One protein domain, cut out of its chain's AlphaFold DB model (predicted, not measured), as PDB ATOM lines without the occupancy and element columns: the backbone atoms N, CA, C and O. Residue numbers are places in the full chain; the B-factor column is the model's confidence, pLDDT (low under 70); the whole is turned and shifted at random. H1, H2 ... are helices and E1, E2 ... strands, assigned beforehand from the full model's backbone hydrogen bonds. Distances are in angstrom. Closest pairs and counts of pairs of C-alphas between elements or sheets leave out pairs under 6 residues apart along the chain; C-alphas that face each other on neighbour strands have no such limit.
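AT A GLANCE: This is residues 42 to 97 of the 97 residues of the protein "Siderophore-interacting protein" of Acinetobacter ursingii (UniProt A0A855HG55). Two parallel strands, E1 and E2, stand side by side as a small sheet, and one helix, H1, lies over one face of it and joins them. Before E1, a long stretch without a named element, residues 42 to 56, first runs beside E2, where residues 43 to 44 pair antiparallel with residues 86 to 87. The printed part has 56 residues, in the order E1, H1, E2, and its class is mixed, helices and strands, with under half of the residues in named elements. It is only just compact, close to loose, with a radius of gyration of the C-alphas of 12.0 A, and flat, spanning 37 by 22 by 11 A.

HOW THE PARTS SIT: Go past residues 42 to 56 to E1, residues 57 to 62, and compare it with E2, residues 84 to 90: they are parallel neighbours, 16 degrees between their directions. Look at N 59 and O 85, 2.9 A apart, and N 89 and O 61, 2.8 A apart, both within hydrogen-bond range. With H1, residues 63 to 76, they form a strand-helix-strand unit, two parallel neighbour strands with a helix between, and its crossover is right-handed. The closest C-alphas of H1 and E2 are those of Ser 63 and Gly 88, 3.9 A apart; those of E1 and H1 are Val 59 and Val 66, 6.7 A apart. In H1 every O i to N i+4 pair is within hydrogen-bond range.

IN THESE COORDINATES: Find C-alpha 57 at (211.517, 249.059, 235.598), where E1 begins; it runs 16.2 A. H1 runs 19.0 A to C-alpha 76 at (226.211, 252.551, 239.375). E2 runs 18.7 A to C-alpha 90 at (217.278, 242.033, 218.958).

THE WHOLE: The C-alphas farthest apart are those of Gln 52 and Gly 93, 37.2 A. The printed part has no cut; the link E1 to H1 is tight, and H1 to E2 is short. In the B-factor column the mean pLDDT of the printed part is 94.4, and residue 97, the chain's last, is under 70.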
ATOM      1  N   LEU A  42     219.267 237.737 225.978       94.19
ATOM      2  CA  LEU A  42     219.167 238.347 227.300       94.19
ATOM      3  C   LEU A  42     217.698 238.362 227.724       94.19
ATOM      4  O   LEU A  42     216.913 239.132 227.174       94.19
ATOM      5  N   TRP A  43     217.342 237.553 228.717       95.50
ATOM      6  CA  TRP A  43     216.013 237.549 229.320       95.50
ATOM      7  C   TRP A  43     216.125 237.404 230.835       95.50
ATOM      8  O   TRP A  43     216.412 236.325 231.345       95.50
ATOM      9  N   LEU A  44     215.914 238.503 231.554       95.19
ATOM     10  CA  LEU A  44     215.978 238.546 233.011       95.19
ATOM     11  C   LEU A  44     214.658 239.060 233.563       95.19
ATOM     12  O   LEU A  44     214.175 240.117 233.143       95.19
ATOM     13  N   THR A  45     214.123 238.326 234.531       95.25
ATOM     14  CA  THR A  45     212.865 238.657 235.194       95.25
ATOM     15  C   THR A  45     213.126 239.082 236.633       95.25
ATOM     16  O   THR A  45     213.957 238.488 237.321       95.25
ATOM     17  N   LYS A  46     212.380 240.083 237.097       93.69
ATOM     18  CA  LYS A  46     212.345 240.516 238.493       93.69
ATOM     19  C   LYS A  46     211.962 239.363 239.433       93.69
ATOM     20  O   LYS A  46     211.240 238.448 239.040       93.69
ATOM     21  N   ASN A  47     212.382 239.446 240.693       93.62
ATOM     22  CA  ASN A  47     212.009 238.502 241.747       93.62
ATOM     23  C   ASN A  47     211.297 239.265 242.869       93.62
ATOM     24  O   ASN A  47     211.932 239.847 243.743       93.62
ATOM     25  N   GLU A  48     209.965 239.276 242.831       88.44
ATOM     26  CA  GLU A  48     209.150 240.079 243.752       88.44
ATOM     27  C   GLU A  48     209.328 239.673 245.216       88.44
ATOM     28  O   GLU A  48     209.268 240.524 246.097       88.44
ATOM     29  N   GLN A  49     209.598 238.393 245.485       92.38
ATOM     30  CA  GLN A  49     209.815 237.894 246.841       92.38
ATOM     31  C   GLN A  49     211.141 238.378 247.446       92.38
ATOM     32  O   GLN A  49     211.289 238.377 248.665       92.38
ATOM     33  N   GLN A  50     212.109 238.760 246.608       93.31
ATOM     34  CA  GLN A  50     213.445 239.204 247.023       93.31
ATOM     35  C   GLN A  50     213.678 240.706 246.816       93.31
ATOM     36  O   GLN A  50     214.756 241.194 247.149       93.31
ATOM     37  N   ALA A  51     212.696 241.431 246.277       93.31
ATOM     38  CA  ALA A  51     212.787 242.862 246.034       93.31
ATOM     39  C   ALA A  51     212.902 243.650 247.350       93.31
ATOM     40  O   ALA A  51     212.026 243.592 248.212       93.31
ATOM     41  N   GLN A  52     213.979 244.421 247.492       92.06
ATOM     42  CA  GLN A  52     214.275 245.248 248.669       92.06
ATOM     43  C   GLN A  52     213.917 246.729 248.470       92.06
ATOM     44  O   GLN A  52     214.088 247.543 249.378       92.06
ATOM     45  N   GLN A  53     213.430 247.097 247.284       93.62
ATOM     46  CA  GLN A  53     213.066 248.461 246.903       93.62
ATOM     47  C   GLN A  53     211.677 248.480 246.248       93.62
ATOM     48  O   GLN A  53     211.252 247.512 245.625       93.62
ATOM     49  N   THR A  54     210.965 249.607 246.347       91.19
ATOM     50  CA  THR A  54     209.646 249.800 245.704       91.19
ATOM     51  C   THR A  54     209.745 250.212 244.235       91.19
ATOM     52  O   THR A  54     208.732 250.285 243.540       91.19
ATOM     53  N   PHE A  55     210.958 250.504 243.759       93.81
ATOM     54  CA  PHE A  55     211.215 250.834 242.366       93.81
ATOM     55  C   PHE A  55     210.877 249.648 241.454       93.81
ATOM     56  O   PHE A  55     211.011 248.492 241.845       93.81
ATOM     57  N   TYR A  56     210.463 249.931 240.220       94.81
ATOM     58  CA  TYR A  56     210.262 248.921 239.189       94.81
ATOM     59  C   TYR A  56     210.593 249.497 237.816       94.81
ATOM     60  O   TYR A  56     210.156 250.597 237.476       94.81
ATOM     61  N   ALA A  57     211.317 248.729 237.002       95.69
ATOM     62  CA  ALA A  57     211.517 249.059 235.598       95.69
ATOM     63  C   ALA A  57     211.551 247.812 234.714       95.69
ATOM     64  O   ALA A  57     211.970 246.730 235.125       95.69
ATOM     65  N   TRP A  58     211.142 248.000 233.462       96.88
ATOM     66  CA  TRP A  58     211.270 247.015 232.397       96.88
ATOM     67  C   TRP A  58     211.963 247.671 231.212       96.88
ATOM     68  O   TRP A  58     211.472 248.653 230.656       96.88
ATOM     69  N   VAL A  59     213.112 247.126 230.825       97.12
ATOM     70  CA  VAL A  59     213.880 247.592 229.672       97.12
ATOM     71  C   VAL A  59     213.913 246.503 228.604       97.12
ATOM     72  O   VAL A  59     214.459 245.424 228.824       97.12
ATOM     73  N   ALA A  60     213.356 246.802 227.432       96.25
ATOM     74  CA  ALA A  60     213.444 245.959 226.244       96.25
ATOM     75  C   ALA A  60     213.974 246.781 225.062       96.25
ATOM     76  O   ALA A  60     213.380 247.795 224.692       96.25
ATOM     77  N   ALA A  61     215.120 246.392 224.499       96.12
ATOM     78  CA  ALA A  61     215.775 247.121 223.409       96.12
ATOM     79  C   ALA A  61     216.803 246.232 222.681       96.12
ATOM     80  O   ALA A  61     216.715 245.008 222.720       96.12
ATOM     81  N   GLU A  62     217.782 246.846 222.012       96.62
ATOM     82  CA  GLU A  62     218.934 246.122 221.467       96.62
ATOM     83  C   GLU A  62     219.792 245.533 222.602       96.62
ATOM     84  O   GLU A  62     220.054 246.219 223.593       96.62
ATOM     85  N   SER A  63     220.210 244.269 222.479       97.38
ATOM     86  CA  SER A  63     220.751 243.487 223.601       97.38
ATOM     87  C   SER A  63     221.998 244.088 224.256       97.38
ATOM     88  O   SER A  63     222.112 244.054 225.481       97.38
ATOM     89  N   ALA A  64     222.917 244.684 223.487       96.44
ATOM     90  CA  ALA A  64     224.105 245.320 224.058       96.44
ATOM     91  C   ALA A  64     223.743 246.614 224.803       96.44
ATOM     92  O   ALA A  64     224.317 246.907 225.856       96.44
ATOM     93  N   ALA A  65     222.759 247.365 224.305       97.06
ATOM     94  CA  ALA A  65     222.238 248.523 225.019       97.06
ATOM     95  C   ALA A  65     221.518 248.134 226.317       97.06
ATOM     96  O   ALA A  65     221.731 248.777 227.345       97.06
ATOM     97  N   VAL A  66     220.728 247.058 226.301       97.94
ATOM     98  CA  VAL A  66     220.083 246.521 227.508       97.94
ATOM     99  C   VAL A  66     221.120 246.094 228.546       97.94
ATOM    100  O   VAL A  66     220.983 246.453 229.713       97.94
ATOM    101  N   LEU A  67     222.189 245.405 228.136       97.19
ATOM    102  CA  LEU A  67     223.261 244.995 229.045       97.19
ATOM    103  C   LEU A  67     223.982 246.201 229.676       97.19
ATOM    104  O   LEU A  67     224.288 246.184 230.870       97.19
ATOM    105  N   ALA A  68     224.214 247.266 228.900       97.25
ATOM    106  CA  ALA A  68     224.801 248.507 229.406       97.25
ATOM    107  C   ALA A  68     223.892 249.200 230.435       97.25
ATOM    108  O   ALA A  68     224.368 249.589 231.500       97.25
ATOM    109  N   ILE A  69     222.589 249.295 230.148       97.69
ATOM    110  CA  ILE A  69     221.595 249.874 231.064       97.69
ATOM    111  C   ILE A  69     221.486 249.037 232.342       97.69
ATOM    112  O   ILE A  69     221.481 249.600 233.431       97.69
ATOM    113  N   ARG A  70     221.458 247.702 232.232       97.25
ATOM    114  CA  ARG A  70     221.454 246.779 233.378       97.25
ATOM    115  C   ARG A  70     222.627 247.043 234.310       97.25
ATOM    116  O   ARG A  70     222.429 247.183 235.514       97.25
ATOM    117  N   ARG A  71     223.838 247.118 233.754       96.19
ATOM    118  CA  ARG A  71     225.042 247.398 234.536       96.19
ATOM    119  C   ARG A  71     224.931 248.741 235.251       96.19
ATOM    120  O   ARG A  71     225.166 248.782 236.450       96.19
ATOM    121  N   PHE A  72     224.528 249.791 234.540       96.81
ATOM    122  CA  PHE A  72     224.412 251.130 235.108       96.81
ATOM    123  C   PHE A  72     223.370 251.203 236.232       96.81
ATOM    124  O   PHE A  72     223.690 251.606 237.345       96.81
ATOM    125  N   LEU A  73     222.142 250.738 235.988       96.25
ATOM    126  CA  LEU A  73     221.076 250.799 236.990       96.25
ATOM    127  C   LEU A  73     221.424 250.004 238.258       96.25
ATOM    128  O   LEU A  73     221.154 250.470 239.360       96.25
ATOM    129  N   ILE A  74     222.043 248.827 238.119       95.44
ATOM    130  CA  ILE A  74     222.347 247.978 239.277       95.44
ATOM    131  C   ILE A  74     223.641 248.410 239.972       95.44
ATOM    132  O   ILE A  74     223.646 248.628 241.180       95.44
ATOM    133  N   GLN A  75     224.748 248.513 239.234       94.94
ATOM    134  CA  GLN A  75     226.065 248.756 239.832       94.94
ATOM    135  C   GLN A  75     226.307 250.230 240.135       94.94
ATOM    136  O   GLN A  75     226.862 250.530 241.187       94.94
ATOM    137  N   ASP A  76     225.903 251.128 239.234       94.75
ATOM    138  CA  ASP A  76     226.211 252.551 239.375       94.75
ATOM    139  C   ASP A  76     225.101 253.294 240.129       94.75
ATOM    140  O   ASP A  76     225.405 254.210 240.885       94.75
ATOM    141  N   CYS A  77     223.827 252.912 239.977       94.81
ATOM    142  CA  CYS A  77     222.702 253.549 240.680       94.81
ATOM    143  C   CYS A  77     222.237 252.810 241.947       94.81
ATOM    144  O   CYS A  77     221.404 253.352 242.672       94.81
ATOM    145  N   GLY A  78     222.736 251.598 242.218       94.81
ATOM    146  CA  GLY A  78     222.368 250.821 243.411       94.81
ATOM    147  C   GLY A  78     220.930 250.285 243.399       94.81
ATOM    148  O   GLY A  78     220.353 250.028 244.459       94.81
ATOM    149  N   ILE A  79     220.318 250.145 242.219       94.75
ATOM    150  CA  ILE A  79     218.963 249.598 242.104       94.75
ATOM    151  C   ILE A  79     219.019 248.080 242.252       94.75
ATOM    152  O   ILE A  79     219.805 247.399 241.591       94.75
ATOM    153  N   ASP A  80     218.149 247.545 243.101       94.44
ATOM    154  CA  ASP A  80     218.020 246.111 243.309       94.44
ATOM    155  C   ASP A  80     217.641 245.411 241.993       94.44
ATOM    156  O   ASP A  80     216.621 245.708 241.364       94.44
ATOM    157  N   LYS A  81     218.456 244.436 241.577       94.69
ATOM    158  CA  LYS A  81     218.208 243.635 240.373       94.69
ATOM    159  C   LYS A  81     216.863 242.908 240.424       94.69
ATOM    160  O   LYS A  81     216.255 242.684 239.381       94.69
ATOM    161  N   ASN A  82     216.381 242.578 241.623       95.88
ATOM    162  CA  ASN A  82     215.113 241.889 241.829       95.88
ATOM    163  C   ASN A  82     213.896 242.779 241.546       95.88
ATOM    164  O   ASN A  82     212.783 242.267 241.505       95.88
ATOM    165  N   CYS A  83     214.099 244.076 241.308       95.88
ATOM    166  CA  CYS A  83     213.078 245.043 240.910       95.88
ATOM    167  C   CYS A  83     213.013 245.271 239.386       95.88
ATOM    168  O   CYS A  83     212.221 246.090 238.915       95.88
ATOM    169  N   LEU A  84     213.860 244.599 238.600       97.25
ATOM    170  CA  LEU A  84     214.117 244.946 237.202       97.25
ATOM    171  C   LEU A  84     213.814 243.785 236.250       97.25
ATOM    172  O   LEU A  84     214.200 242.646 236.495       97.25
ATOM    173  N   ASN A  85     213.184 244.099 235.119       97.94
ATOM    174  CA  ASN A  85     213.063 243.202 233.969       97.94
ATOM    175  C   ASN A  85     213.953 243.699 232.823       97.94
ATOM    176  O   ASN A  85     213.897 244.878 232.456       97.94
ATOM    177  N   PHE A  86     214.724 242.804 232.207       98.19
ATOM    178  CA  PHE A  86     215.576 243.118 231.059       98.19
ATOM    179  C   PHE A  86     215.366 242.127 229.916       98.19
ATOM    180  O   PHE A  86     215.409 240.919 230.126       98.19
ATOM    181  N   MET A  87     215.179 242.638 228.695       97.81
ATOM    182  CA  MET A  87     214.989 241.822 227.493       97.81
ATOM    183  C   MET A  87     215.794 242.360 226.306       97.81
ATOM    184  O   MET A  87     215.558 243.467 225.819       97.81
ATOM    185  N   GLY A  88     216.735 241.563 225.808       96.69
ATOM    186  CA  GLY A  88     217.414 241.805 224.541       96.69
ATOM    187  C   GLY A  88     216.508 241.397 223.385       96.69
ATOM    188  O   GLY A  88     216.477 240.234 223.007       96.69
ATOM    189  N   TYR A  89     215.753 242.349 222.840       94.62
ATOM    190  CA  TYR A  89     214.725 242.087 221.827       94.62
ATOM    191  C   TYR A  89     215.322 241.767 220.450       94.62
ATOM    192  O   TYR A  89     214.727 241.056 219.650       94.62
ATOM    193  N   TRP A  90     216.503 242.316 220.164       95.38
ATOM    194  CA  TRP A  90     217.278 242.033 218.958       95.38
ATOM    195  C   TRP A  90     218.747 242.403 219.179       95.38
ATOM    196  O   TRP A  90     219.073 243.185 220.072       95.38
ATOM    197  N   ARG A  91     219.646 241.899 218.330       95.75
ATOM    198  CA  ARG A  91     221.083 242.189 218.398       95.75
ATOM    199  C   ARG A  91     221.618 242.528 217.011       95.75
ATOM    200  O   ARG A  91     221.370 241.814 216.043       95.75
ATOM    201  N   LYS A  92     222.335 243.649 216.875       93.44
ATOM    202  CA  LYS A  92     222.850 244.063 215.559       93.44
ATOM    203  C   LYS A  92     223.818 243.014 215.007       93.44
ATOM    204  O   LYS A  92     224.824 242.721 215.641       93.44
ATOM    205  N   GLY A  93     223.550 242.545 213.790       93.69
ATOM    206  CA  GLY A  93     224.389 241.554 213.109       93.69
ATOM    207  C   GLY A  93     224.158 240.119 213.579       93.69
ATOM    208  O   GLY A  93     224.974 239.255 213.278       93.69
ATOM    209  N   LYS A  94     223.073 239.868 214.318       92.19
ATOM    210  CA  LYS A  94     222.684 238.545 214.797       92.19
ATOM    211  C   LYS A  94     221.208 238.308 214.503       92.19
ATOM    212  O   LYS A  94     220.393 239.226 214.586       92.19
ATOM    213  N   VAL A  95     220.895 237.066 214.184       87.69
ATOM    214  CA  VAL A  95     219.549 236.500 214.201       87.69
ATOM    215  C   VAL A  95     219.662 235.288 215.114       87.69
ATOM    216  O   VAL A  95     220.652 234.564 215.025       87.69
ATOM    217  N   PHE A  96     218.727 235.148 216.045       78.38
ATOM    218  CA  PHE A  96     218.643 233.967 216.896       78.38
ATOM    219  C   PHE A  96     217.618 233.023 216.268       78.38
ATOM    220  O   PHE A  96     216.591 233.508 215.782       78.38
ATOM    221  N   ASP A  97     217.939 231.732 216.242       69.69
ATOM    222  CA  ASP A  97     217.038 230.666 215.789       69.69
ATOM    223  C   ASP A  97     215.983 230.326 216.854       69.69
ATOM    224  O   ASP A  97     216.297 230.444 218.065       69.69
TER     225      ASP A  97